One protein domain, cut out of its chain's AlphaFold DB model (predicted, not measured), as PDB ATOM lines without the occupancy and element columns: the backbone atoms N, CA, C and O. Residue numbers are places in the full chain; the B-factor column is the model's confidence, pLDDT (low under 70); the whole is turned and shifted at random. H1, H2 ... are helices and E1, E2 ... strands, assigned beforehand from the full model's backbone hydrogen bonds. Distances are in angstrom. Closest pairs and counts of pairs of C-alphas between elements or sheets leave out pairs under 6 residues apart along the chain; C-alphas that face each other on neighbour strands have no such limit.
ATOM      1  N   TRP A  15      42.779 -32.223  -9.483       62.78
ATOM      2  CA  TRP A  15      41.590 -31.376  -9.386       62.78
ATOM      3  C   TRP A  15      40.708 -31.432 -10.638       62.78
ATOM      4  O   TRP A  15      39.544 -31.056 -10.561       62.78
ATOM      5  N   ALA A  16      41.237 -31.887 -11.777       67.50
ATOM      6  CA  ALA A  16      40.480 -31.965 -13.021       67.50
ATOM      7  C   ALA A  16      39.798 -33.331 -13.183       67.50
ATOM      8  O   ALA A  16      38.688 -33.390 -13.700       67.50
ATOM      9  N   GLU A  17      40.404 -34.419 -12.692       73.69
ATOM     10  CA  GLU A  17      39.824 -35.772 -12.777       73.69
ATOM     11  C   GLU A  17      38.383 -35.875 -12.239       73.69
ATOM     12  O   GLU A  17      37.552 -36.451 -12.937       73.69
ATOM     13  N   PRO A  18      38.011 -35.270 -11.090       82.12
ATOM     14  CA  PRO A  18      36.628 -35.313 -10.607       82.12
ATOM     15  C   PRO A  18      35.629 -34.630 -11.546       82.12
ATOM     16  O   PRO A  18      34.441 -34.928 -11.494       82.12
ATOM     17  N   ASN A  19      36.086 -33.717 -12.408       91.50
ATOM     18  CA  ASN A  19      35.215 -32.928 -13.274       91.50
ATOM     19  C   ASN A  19      34.764 -33.682 -14.528       91.50
ATOM     20  O   ASN A  19      33.929 -33.154 -15.258       91.50
ATOM     21  N   THR A  20      35.254 -34.902 -14.789       91.19
ATOM     22  CA  THR A  20      34.737 -35.720 -15.901       91.19
ATOM     23  C   THR A  20      33.259 -36.057 -15.726       91.19
ATOM     24  O   THR A  20      32.569 -36.228 -16.722       91.19
ATOM     25  N   ILE A  21      32.752 -36.082 -14.485       92.25
ATOM     26  CA  ILE A  21      31.320 -36.267 -14.192       92.25
ATOM     27  C   ILE A  21      30.449 -35.149 -14.785       92.25
ATOM     28  O   ILE A  21      29.276 -35.364 -15.056       92.25
ATOM     29  N   ALA A  22      31.011 -33.963 -15.051       90.88
ATOM     30  CA  ALA A  22      30.271 -32.884 -15.701       90.88
ATOM     31  C   ALA A  22      29.827 -33.248 -17.126       90.88
ATOM     32  O   ALA A  22      28.922 -32.609 -17.643       90.88
ATOM     33  N   LEU A  23      30.438 -34.261 -17.753       91.81
ATOM     34  CA  LEU A  23      30.021 -34.772 -19.061       91.81
ATOM     35  C   LEU A  23      28.694 -35.544 -19.009       91.81
ATOM     36  O   LEU A  23      28.147 -35.844 -20.059       91.81
ATOM     37  N   GLU A  24      28.161 -35.851 -17.822       93.69
ATOM     38  CA  GLU A  24      26.806 -36.399 -17.676       93.69
ATOM     39  C   GLU A  24      25.708 -35.331 -17.888       93.69
ATOM     40  O   GLU A  24      24.539 -35.678 -18.040       93.69
ATOM     41  N   ASP A  25      26.057 -34.035 -17.917       94.12
ATOM     42  CA  ASP A  25      25.159 -32.953 -18.346       94.12
ATOM     43  C   ASP A  25      25.269 -32.749 -19.860       94.12
ATOM     44  O   ASP A  25      26.304 -32.294 -20.348       94.12
ATOM     45  N   ASP A  26      24.177 -32.993 -20.593       94.25
ATOM     46  CA  ASP A  26      24.121 -32.873 -22.061       94.25
ATOM     47  C   ASP A  26      24.668 -31.526 -22.575       94.25
ATOM     48  O   ASP A  26      25.321 -31.444 -23.617       94.25
ATOM     49  N   TRP A  27      24.405 -30.436 -21.848       93.25
ATOM     50  CA  TRP A  27      24.836 -29.096 -22.247       93.25
ATOM     51  C   TRP A  27      26.342 -28.903 -22.059       93.25
ATOM     52  O   TRP A  27      27.001 -28.313 -22.918       93.25
ATOM     53  N   ALA A  28      26.894 -29.391 -20.948       92.19
ATOM     54  CA  ALA A  28      28.328 -29.390 -20.705       92.19
ATOM     55  C   ALA A  28      29.064 -30.316 -21.684       92.19
ATOM     56  O   ALA A  28      30.087 -29.906 -22.234       92.19
ATOM     57  N   GLU A  29      28.532 -31.510 -21.966       94.19
ATOM     58  CA  GLU A  29      29.086 -32.418 -22.976       94.19
ATOM     59  C   GLU A  29      29.130 -31.742 -24.351       94.19
ATOM     60  O   GLU A  29      30.182 -31.700 -24.994       94.19
ATOM     61  N   HIS A  30      28.025 -31.126 -24.778       94.06
ATOM     62  CA  HIS A  30      27.961 -30.431 -26.060       94.06
ATOM     63  C   HIS A  30      28.988 -29.293 -26.154       94.06
ATOM     64  O   HIS A  30      29.678 -29.152 -27.167       94.06
ATOM     65  N   ALA A  31      29.131 -28.498 -25.090       92.56
ATOM     66  CA  ALA A  31      30.123 -27.428 -25.026       92.56
ATOM     67  C   ALA A  31      31.563 -27.971 -25.112       92.56
ATOM     68  O   ALA A  31      32.408 -27.392 -25.804       92.56
ATOM     69  N   VAL A  32      31.840 -29.102 -24.456       93.50
ATOM     70  CA  VAL A  32      33.139 -29.787 -24.514       93.50
ATOM     71  C   VAL A  32      33.440 -30.293 -25.922       93.50
ATOM     72  O   VAL A  32      34.515 -30.014 -26.455       93.50
ATOM     73  N   LEU A  33      32.489 -30.974 -26.559       92.81
ATOM     74  CA  LEU A  33      32.640 -31.471 -27.928       92.81
ATOM     75  C   LEU A  33      32.877 -30.327 -28.923       92.81
ATOM     76  O   LEU A  33      33.761 -30.430 -29.778       92.81
ATOM     77  N   ALA A  34      32.164 -29.208 -28.771       91.50
ATOM     78  CA  ALA A  34      32.372 -28.018 -29.590       91.50
ATOM     79  C   ALA A  34      33.799 -27.456 -29.442       91.50
ATOM     80  O   ALA A  34      34.459 -27.169 -30.442       91.50
ATOM     81  N   ALA A  35      34.320 -27.366 -28.214       92.19
ATOM     82  CA  ALA A  35      35.686 -26.901 -27.956       92.19
ATOM     83  C   ALA A  35      36.760 -27.852 -28.523       92.19
ATOM     84  O   ALA A  35      37.822 -27.418 -28.986       92.19
ATOM     85  N   LEU A  36      36.500 -29.162 -28.498       90.00
ATOM     86  CA  LEU A  36      37.390 -30.177 -29.071       90.00
ATOM     87  C   LEU A  36      37.445 -30.108 -30.601       90.00
ATOM     88  O   LEU A  36      38.510 -30.345 -31.168       90.00
ATOM     89  N   GLY A  37      36.345 -29.724 -31.254       86.69
ATOM     90  CA  GLY A  37      36.292 -29.492 -32.700       86.69
ATOM     91  C   GLY A  37      37.074 -28.262 -33.179       86.69
ATOM     92  O   GLY A  37      37.300 -28.110 -34.378       86.69
ATOM     93  N   GLY A  38      37.508 -27.389 -32.265       84.62
ATOM     94  CA  GLY A  38      38.298 -26.205 -32.589       84.62
ATOM     95  C   GLY A  38      39.673 -26.535 -33.183       84.62
ATOM     96  O   GLY A  38      40.359 -27.472 -32.754       84.62
ATOM     97  N   SER A  39      40.103 -25.721 -34.150       82.44
ATOM     98  CA  SER A  39      41.411 -25.849 -34.801       82.44
ATOM     99  C   SER A  39      42.560 -25.785 -33.797       82.44
ATOM    100  O   SER A  39      42.573 -24.967 -32.877       82.44
ATOM    101  N   THR A  40      43.559 -26.640 -34.005       84.38
ATOM    102  CA  THR A  40      44.776 -26.663 -33.188       84.38
ATOM    103  C   THR A  40      45.858 -25.829 -33.871       84.38
ATOM    104  O   THR A  40      46.134 -26.091 -35.045       84.38
ATOM    105  N   PRO A  41      46.478 -24.851 -33.185       82.31
ATOM    106  CA  PRO A  41      47.618 -24.124 -33.734       82.31
ATOM    107  C   PRO A  41      48.758 -25.077 -34.134       82.31
ATOM    108  O   PRO A  41      49.000 -26.051 -33.415       82.31
ATOM    109  N   PRO A  42      49.470 -24.839 -35.252       82.50
ATOM    110  CA  PRO A  42      50.523 -25.743 -35.729       82.50
ATOM    111  C   PRO A  42      51.662 -25.951 -34.721       82.50
ATOM    112  O   PRO A  42      52.197 -27.049 -34.597       82.50
ATOM    113  N   SER A  52      39.007 -24.018 -25.204       90.38
ATOM    114  CA  SER A  52      37.993 -23.049 -24.824       90.38
ATOM    115  C   SER A  52      36.753 -23.264 -25.683       90.38
ATOM    116  O   SER A  52      36.885 -23.484 -26.883       90.38
ATOM    117  N   CYS A  53      35.563 -23.138 -25.093       88.12
ATOM    118  CA  CYS A  53      34.306 -23.123 -25.854       88.12
ATOM    119  C   CYS A  53      34.064 -21.814 -26.628       88.12
ATOM    120  O   CYS A  53      33.173 -21.754 -27.467       88.12
ATOM    121  N   ASP A  54      34.836 -20.762 -26.352       86.75
ATOM    122  CA  ASP A  54      34.796 -19.498 -27.091       86.75
ATOM    123  C   ASP A  54      35.602 -19.646 -28.389       86.75
ATOM    124  O   ASP A  54      36.807 -19.917 -28.305       86.75
ATOM    125  N   PRO A  55      34.952 -19.497 -29.561       79.81
ATOM    126  CA  PRO A  55      35.555 -19.749 -30.866       79.81
ATOM    127  C   PRO A  55      36.628 -18.724 -31.240       79.81
ATOM    128  O   PRO A  55      37.492 -19.029 -32.061       79.81
ATOM    129  N   ASP A  56      36.614 -17.536 -30.629       83.44
ATOM    130  CA  ASP A  56      37.615 -16.497 -30.886       83.44
ATOM    131  C   ASP A  56      38.938 -16.783 -30.160       83.44
ATOM    132  O   ASP A  56      39.931 -16.068 -30.331       83.44
ATOM    133  N   ARG A  57      38.973 -17.832 -29.330       84.75
ATOM    134  CA  ARG A  57      40.140 -18.193 -28.535       84.75
ATOM    135  C   ARG A  57      40.853 -19.397 -29.094       84.75
ATOM    136  O   ARG A  57      40.303 -20.485 -29.238       84.75
ATOM    137  N   THR A  58      42.142 -19.207 -29.303       86.00
ATOM    138  CA  THR A  58      43.035 -20.278 -29.706       86.00
ATOM    139  C   THR A  58      43.358 -21.182 -28.521       86.00
ATOM    140  O   THR A  58      43.531 -20.719 -27.391       86.00
ATOM    141  N   ALA A  59      43.437 -22.488 -28.781       88.81
ATOM    142  CA  ALA A  59      43.915 -23.449 -27.797       88.81
ATOM    143  C   ALA A  59      45.360 -23.119 -27.395       88.81
ATOM    144  O   ALA A  59      46.147 -22.654 -28.221       88.81
ATOM    145  N   ARG A  60      45.705 -23.364 -26.131       89.81
ATOM    146  CA  ARG A  60      47.029 -23.053 -25.571       89.81
ATOM    147  C   ARG A  60      47.659 -24.297 -24.958       89.81
ATOM    148  O   ARG A  60      46.910 -25.120 -24.431       89.81
ATOM    149  N   PRO A  61      48.995 -24.435 -24.935       90.50
ATOM    150  CA  PRO A  61      49.646 -25.512 -24.199       90.50
ATOM    151  C   PRO A  61      49.226 -25.488 -22.726       90.50
ATOM    152  O   PRO A  61      49.281 -24.448 -22.066       90.50
ATOM    153  N   LEU A  62      48.786 -26.633 -22.201       87.00
ATOM    154  CA  LEU A  62      48.251 -26.727 -20.840       87.00
ATOM    155  C   LEU A  62      49.291 -26.283 -19.802       87.00
ATOM    156  O   LEU A  62      48.956 -25.571 -18.858       87.00
ATOM    157  N   LEU A  63      50.557 -26.656 -20.011       85.44
ATOM    158  CA  LEU A  63      51.660 -26.300 -19.122       85.44
ATOM    159  C   LEU A  63      51.857 -24.779 -19.025       85.44
ATOM    160  O   LEU A  63      52.016 -24.260 -17.922       85.44
ATOM    161  N   ASP A  64      51.757 -24.061 -20.145       86.50
ATOM    162  CA  ASP A  64      51.893 -22.602 -20.169       86.50
ATOM    163  C   ASP A  64      50.780 -21.937 -19.360       86.50
ATOM    164  O   ASP A  64      51.031 -21.001 -18.607       86.50
ATOM    165  N   VAL A  65      49.545 -22.442 -19.451       86.25
ATOM    166  CA  VAL A  65      48.422 -21.886 -18.679       86.25
ATOM    167  C   VAL A  65      48.568 -22.152 -17.179       86.25
ATOM    168  O   VAL A  65      48.150 -21.335 -16.349       86.25
ATOM    169  N   LEU A  66      49.153 -23.292 -16.813       83.44
ATOM    170  CA  LEU A  66      49.435 -23.624 -15.420       83.44
ATOM    171  C   LEU A  66      50.534 -22.723 -14.838       83.44
ATOM    172  O   LEU A  66      50.394 -22.288 -13.697       83.44
ATOM    173  N   ILE A  67      51.562 -22.391 -15.628       82.69
ATOM    174  CA  ILE A  67      52.668 -21.509 -15.225       82.69
ATOM    175  C   ILE A  67      52.235 -20.039 -15.194       82.69
ATOM    176  O   ILE A  67      52.469 -19.347 -14.206       82.69
ATOM    177  N   ASP A  68      51.590 -19.553 -16.258       81.19
ATOM    178  CA  ASP A  68      51.222 -18.141 -16.397       81.19
ATOM    179  C   ASP A  68      50.187 -17.707 -15.359       81.19
ATOM    180  O   ASP A  68      50.137 -16.537 -14.974       81.19
ATOM    181  N   GLY A  69      49.267 -18.608 -14.997       69.88
ATOM    182  CA  GLY A  69      48.130 -18.313 -14.120       69.88
ATOM    183  C   GLY A  69      47.182 -17.223 -14.645       69.88
ATOM    184  O   GLY A  69      46.224 -16.859 -13.956       69.88
ATOM    185  N   LYS A  70      47.420 -16.689 -15.852       73.38
ATOM    186  CA  LYS A  70      46.644 -15.598 -16.439       73.38
ATOM    187  C   LYS A  70      45.237 -16.077 -16.759       73.38
ATOM    188  O   LYS A  70      45.026 -16.930 -17.617       73.38
ATOM    189  N   ARG A  71      44.269 -15.479 -16.068       74.56
ATOM    190  CA  ARG A  71      42.842 -15.699 -16.292       74.56
ATOM    191  C   ARG A  71      42.355 -14.704 -17.328       74.56
ATOM    192  O   ARG A  71      42.453 -13.497 -17.136       74.56
ATOM    193  N   GLU A  72      41.787 -15.208 -18.407       79.25
ATOM    194  CA  GLU A  72      41.279 -14.363 -19.479       79.25
ATOM    195  C   GLU A  72      39.762 -14.207 -19.368       79.25
ATOM    196  O   GLU A  72      39.027 -15.192 -19.314       79.25
ATOM    197  N   TYR A  73      39.262 -12.977 -19.381       82.81
ATOM    198  CA  TYR A  73      37.849 -12.688 -19.137       82.81
ATOM    199  C   TYR A  73      36.895 -13.272 -20.193       82.81
ATOM    200  O   TYR A  73      37.108 -13.111 -21.394       82.81
ATOM    201  N   ARG A  74      35.804 -13.895 -19.734       86.75
ATOM    202  CA  ARG A  74      34.759 -14.489 -20.575       86.75
ATOM    203  C   ARG A  74      33.419 -13.826 -20.297       86.75
ATOM    204  O   ARG A  74      33.002 -13.740 -19.147       86.75
ATOM    205  N   LYS A  75      32.776 -13.343 -21.365       88.38
ATOM    206  CA  LYS A  75      31.483 -12.645 -21.301       88.38
ATOM    207  C   LYS A  75      30.313 -13.614 -21.174       88.38
ATOM    208  O   LYS A  75      29.379 -13.333 -20.431       88.38
ATOM    209  N   HIS A  76      30.382 -14.743 -21.874       93.06
ATOM    210  CA  HIS A  76      29.267 -15.670 -22.024       93.06
ATOM    211  C   HIS A  76      29.511 -16.986 -21.288       93.06
ATOM    212  O   HIS A  76      30.636 -17.471 -21.217       93.06
ATOM    213  N   CYS A  77      28.431 -17.507 -20.711       94.44
ATOM    214  CA  CYS A  77      28.338 -18.807 -20.073       94.44
ATOM    215  C   CYS A  77      28.346 -19.895 -21.144       94.44
ATOM    216  O   CYS A  77      27.472 -19.895 -22.005       94.44
ATOM    217  N   ASP A  78      29.248 -20.860 -21.035       93.56
ATOM    218  CA  ASP A  78      29.399 -21.928 -22.027       93.56
ATOM    219  C   ASP A  78      28.236 -22.931 -22.007       93.56
ATOM    220  O   ASP A  78      27.999 -23.617 -22.993       93.56
ATOM    221  N   ARG A  79      27.461 -22.969 -20.914       91.38
ATOM    222  CA  ARG A  79      26.276 -23.833 -20.783       91.38
ATOM    223  C   ARG A  79      24.987 -23.186 -21.292       91.38
ATOM    224  O   ARG A  79      24.119 -23.876 -21.799       91.38
ATOM    225  N   CYS A  80      24.800 -21.876 -21.104       92.38
ATOM    226  CA  CYS A  80      23.498 -21.229 -21.357       92.38
ATOM    227  C   CYS A  80      23.581 -19.840 -22.017       92.38
ATOM    228  O   CYS A  80      22.592 -19.109 -22.038       92.38
ATOM    229  N   SER A  81      24.766 -19.421 -22.459       91.94
ATOM    230  CA  SER A  81      25.052 -18.171 -23.188       91.94
ATOM    231  C   SER A  81      24.779 -16.845 -22.451       91.94
ATOM    232  O   SER A  81      25.072 -15.768 -22.974       91.94
ATOM    233  N   THR A  82      24.277 -16.891 -21.212       93.88
ATOM    234  CA  THR A  82      24.097 -15.709 -20.339       93.88
ATOM    235  C   THR A  82      25.431 -15.159 -19.817       93.88
ATOM    236  O   THR A  82      26.490 -15.671 -20.156       93.88
ATOM    237  N   ASN A  83      25.408 -14.131 -18.963       94.19
ATOM    238  CA  ASN A  83      26.627 -13.518 -18.432       94.19
ATOM    239  C   ASN A  83      27.435 -14.488 -17.553       94.19
ATOM    240  O   ASN A  83      26.992 -14.898 -16.473       94.19
ATOM    241  N   ALA A  84      28.640 -14.817 -18.012       93.56
ATOM    242  CA  ALA A  84      29.598 -15.626 -17.275       93.56
ATOM    243  C   ALA A  84      30.151 -14.886 -16.051       93.56
ATOM    244  O   ALA A  84      30.155 -13.657 -15.974       93.56
ATOM    245  N   GLN A  85      30.628 -15.663 -15.083       90.00
ATOM    246  CA  GLN A  85      31.356 -15.147 -13.932       90.00
ATOM    247  C   GLN A  85      32.841 -15.503 -14.061       90.00
ATOM    248  O   GLN A  85      33.169 -16.651 -14.369       90.00
ATOM    249  N   PRO A  86      33.765 -14.566 -13.784       82.94
ATOM    250  CA  PRO A  86      35.194 -14.775 -14.022       82.94
ATOM    251  C   PRO A  86      35.807 -15.909 -13.184       82.94
ATOM    252  O   PRO A  86      36.813 -16.481 -13.605       82.94
ATOM    253  N   ASN A  87      35.192 -16.238 -12.042       85.94
ATOM    254  CA  ASN A  87      35.650 -17.248 -11.078       85.94
ATOM    255  C   ASN A  87      34.842 -18.557 -11.132       85.94
ATOM    256  O   ASN A  87      34.896 -19.359 -10.208       85.94
ATOM    257  N   HIS A  88      33.987 -18.733 -12.141       92.56
ATOM    258  CA  HIS A  88      33.152 -19.928 -12.287       92.56
ATOM    259  C   HIS A  88      33.681 -20.776 -13.433       92.56
ATOM    260  O   HIS A  88      32.997 -20.973 -14.435       92.56
ATOM    261  N   ARG A  89      34.930 -21.222 -13.290       91.19
ATOM    262  CA  ARG A  89      35.623 -22.027 -14.292       91.19
ATOM    263  C   ARG A  89      35.649 -23.476 -13.857       91.19
ATOM    264  O   ARG A  89      36.067 -23.776 -12.739       91.19
ATOM    265  N   LEU A  90      35.224 -24.349 -14.748       92.31
ATOM    266  CA  LEU A  90      35.295 -25.788 -14.590       92.31
ATOM    267  C   LEU A  90      36.210 -26.325 -15.680       92.31
ATOM    268  O   LEU A  90      35.996 -26.067 -16.860       92.31
ATOM    269  N   TRP A  91      37.263 -27.023 -15.285       92.81
ATOM    270  CA  TRP A  91      38.174 -27.656 -16.232       92.81
ATOM    271  C   TRP A  91      37.812 -29.124 -16.343       92.81
ATOM    272  O   TRP A  91      37.893 -29.845 -15.351       92.81
ATOM    273  N   VAL A  92      37.412 -29.542 -17.536       92.50
ATOM    274  CA  VAL A  92      36.944 -30.894 -17.829       92.50
ATOM    275  C   VAL A  92      38.029 -31.622 -18.627       92.50
ATOM    276  O   VAL A  92      38.345 -31.200 -19.744       92.50
ATOM    277  N   PRO A  93      38.648 -32.686 -18.086       91.50
ATOM    278  CA  PRO A  93      39.569 -33.526 -18.842       91.50
ATOM    279  C   PRO A  93      38.874 -34.157 -20.048       91.50
ATOM    280  O   PRO A  93      37.744 -34.630 -19.958       91.50
ATOM    281  N   SER A  94      39.543 -34.165 -21.196       88.00
ATOM    282  CA  SER A  94      39.005 -34.692 -22.450       88.00
ATOM    283  C   SER A  94      40.138 -35.252 -23.309       88.00
ATOM    284  O   SER A  94      40.750 -34.561 -24.129       88.00
ATOM    285  N   GLY A  95      40.455 -36.529 -23.083       86.00
ATOM    286  CA  GLY A  95      41.608 -37.192 -23.694       86.00
ATOM    287  C   GLY A  95      42.925 -36.570 -23.223       86.00
ATOM    288  O   GLY A  95      43.162 -36.438 -22.028       86.00
ATOM    289  N   ALA A  96      43.785 -36.175 -24.166       83.38
ATOM    290  CA  ALA A  96      45.055 -35.511 -23.859       83.38
ATOM    291  C   ALA A  96      44.912 -34.005 -23.558       83.38
ATOM    292  O   ALA A  96      45.897 -33.358 -23.220       83.38
ATOM    293  N   SER A  97      43.722 -33.424 -23.734       88.06
ATOM    294  CA  SER A  97      43.456 -31.996 -23.521       88.06
ATOM    295  C   SER A  97      42.508 -31.777 -22.345       88.06
ATOM    296  O   SER A  97      41.864 -32.701 -21.856       88.06
ATOM    297  N   VAL A  98      42.403 -30.530 -21.906       91.75
ATOM    298  CA  VAL A  98      41.429 -30.066 -20.918       91.75
ATOM    299  C   VAL A  98      40.569 -28.999 -21.578       91.75
ATOM    300  O   VAL A  98      41.103 -28.110 -22.239       91.75
ATOM    301  N   VAL A  99      39.253 -29.061 -21.402       92.56
ATOM    302  CA  VAL A  99      38.341 -28.000 -21.837       92.56
ATOM    303  C   VAL A  99      37.969 -27.126 -20.646       92.56
ATOM    304  O   VAL A  99      37.555 -27.623 -19.601       92.56
ATOM    305  N   GLU A 100      38.109 -25.813 -20.797       93.19
ATOM    306  CA  GLU A 100      37.615 -24.835 -19.836       93.19
ATOM    307  C   GLU A 100      36.172 -24.444 -20.163       93.19
ATOM    308  O   GLU A 100      35.910 -23.808 -21.188       93.19
ATOM    309  N   LEU A 101      35.264 -24.768 -19.243       93.56
ATOM    310  CA  LEU A 101      33.903 -24.255 -19.196       93.56
ATOM    311  C   LEU A 101      33.843 -23.059 -18.244       93.56
ATOM    312  O   LEU A 101      34.250 -23.149 -17.086       93.56
ATOM    313  N   VAL A 102      33.282 -21.944 -18.696       94.56
ATOM    314  CA  VAL A 102      32.974 -20.779 -17.869       94.56
ATOM    315  C   VAL A 102      31.471 -20.667 -17.703       94.56
ATOM    316  O   VAL A 102      30.724 -20.594 -18.672       94.56
ATOM    317  N   CYS A 103      30.999 -20.625 -16.462       95.00
ATOM    318  CA  CYS A 103      29.575 -20.634 -16.156       95.00
ATOM    319  C   CYS A 103      29.078 -19.307 -15.570       95.00
ATOM    320  O   CYS A 103      29.809 -18.540 -14.941       95.00
ATOM    321  N   CYS A 104      27.778 -19.047 -15.714       96.12
ATOM    322  CA  CYS A 104      27.090 -18.048 -14.903       96.12
ATOM    323  C   CYS A 104      26.856 -18.567 -13.468       96.12
ATOM    324  O   CYS A 104      27.098 -19.737 -13.150       96.12
ATOM    325  N   ASN A 105      26.352 -17.704 -12.578       95.75
ATOM    326  CA  ASN A 105      26.016 -18.084 -11.198       95.75
ATOM    327  C   ASN A 105      24.997 -19.233 -11.128       95.75
ATOM    328  O   ASN A 105      25.143 -20.137 -10.310       95.75
ATOM    329  N   HIS A 106      23.977 -19.200 -11.987       95.88
ATOM    330  CA  HIS A 106      22.922 -20.207 -11.994       95.88
ATOM    331  C   HIS A 106      23.437 -21.571 -12.470       95.88
ATOM    332  O   HIS A 106      23.297 -22.551 -11.747       95.88
ATOM    333  N   CYS A 107      24.116 -21.624 -13.620       95.31
ATOM    334  CA  CYS A 107      24.644 -22.877 -14.169       95.31
ATOM    335  C   CYS A 107      25.663 -23.544 -13.245       95.31
ATOM    336  O   CYS A 107      25.601 -24.754 -13.065       95.31
ATOM    337  N   ARG A 108      26.534 -22.767 -12.583       95.25
ATOM    338  CA  ARG A 108      27.431 -23.319 -11.558       95.25
ATOM    339  C   ARG A 108      26.655 -23.998 -10.431       95.25
ATOM    340  O   ARG A 108      27.042 -25.068  -9.988       95.25
ATOM    341  N   ARG A 109      25.580 -23.370  -9.939       94.94
ATOM    342  CA  ARG A 109      24.772 -23.936  -8.849       94.94
ATOM    343  C   ARG A 109      24.047 -25.209  -9.265       94.94
ATOM    344  O   ARG A 109      23.988 -26.116  -8.452       94.94
ATOM    345  N   VAL A 110      23.511 -25.250 -10.484       94.81
ATOM    346  CA  VAL A 110      22.847 -26.443 -11.032       94.81
ATOM    347  C   VAL A 110      23.846 -27.592 -11.125       94.81
ATOM    348  O   VAL A 110      23.636 -28.612 -10.484       94.81
ATOM    349  N   LEU A 111      24.987 -27.373 -11.785       94.06
ATOM    350  CA  LEU A 111      26.024 -28.397 -11.929       94.06
ATOM    351  C   LEU A 111      26.552 -28.888 -10.574       94.06
ATOM    352  O   LEU A 111      26.651 -30.084 -10.359       94.06
ATOM    353  N   SER A 112      26.840 -27.989  -9.628       93.75
ATOM    354  CA  SER A 112      27.295 -28.395  -8.288       93.75
ATOM    355  C   SER A 112      26.226 -29.102  -7.449       93.75
ATOM    356  O   SER A 112      26.569 -29.735  -6.453       93.75
ATOM    357  N   TYR A 113      24.942 -28.918  -7.771       93.44
ATOM    358  CA  TYR A 113      23.839 -29.587  -7.082       93.44
ATOM    359  C   TYR A 113      23.591 -30.980  -7.661       93.44
ATOM    360  O   TYR A 113      23.408 -31.927  -6.902       93.44
ATOM    361  N   GLU A 114      23.602 -31.097  -8.988       92.75
ATOM    362  CA  GLU A 114      23.382 -32.356  -9.705       92.75
ATOM    363  C   GLU A 114      24.595 -33.286  -9.601       92.75
ATOM    364  O   GLU A 114      24.435 -34.485  -9.387       92.75
ATOM    365  N   PHE A 115      25.807 -32.726  -9.652       92.06
ATOM    366  CA  PHE A 115      27.052 -33.484  -9.647       92.06
ATOM    367  C   PHE A 115      27.910 -33.108  -8.439       92.06
ATOM    368  O   PHE A 115      28.568 -32.063  -8.381       92.06
TER     369      PHE A 115
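What this domain is: This is residues 15 to 42 and 52 to 115 of the 121 residues of an uncharacterized protein of Aeromicrobium endophyticum (UniProt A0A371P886). A hairpin of two strands, E1 and E2, makes the middle, with H1 packed on E1 and H2 mainly on E2; H3 and H4 lie toward opposite ends. The 92 printed residues run H1 H2 H3 E1 E2 H4, mixed helices and strands, with an antiparallel sheet. The whole is compact, radius of gyration of the C-alphas 12.5 A, spanning 38 by 25 by 23 A.

How they stand to each other: The closest C-alphas of H1, residues 17 to 24, and E1, residues 89 to 94, are Asn 19 and Val 92, 5.3 A apart. Those of H2, residues 26 to 36, and E2, residues 97 to 102, are Val 32 and Val 99, 6.1 A. In the hairpin, N 92 and O 99 are within hydrogen-bond range, 2.8 A. H3, residues 62 to 68, and H4, residues 105 to 114, are apart. Every O i to N i+4 pair is within range in H2, H3 and H4; H1 has 0 of 4, but 4 of 5 O i to N i+3 pairs.

Where its parts are: H1, 13.9 A long, begins at C-alpha 17 (39.824, -35.772, -12.777); H4, 14.6 A, ends at C-alpha 114 (23.382, -32.356, -9.705).

The domain as a whole: Residues 43 to 51 are not printed, a 16.8 A gap between C-alphas 42 and 52. The H3 to E1 link is long. Residues 15 to 16 and 69 have pLDDT under 70.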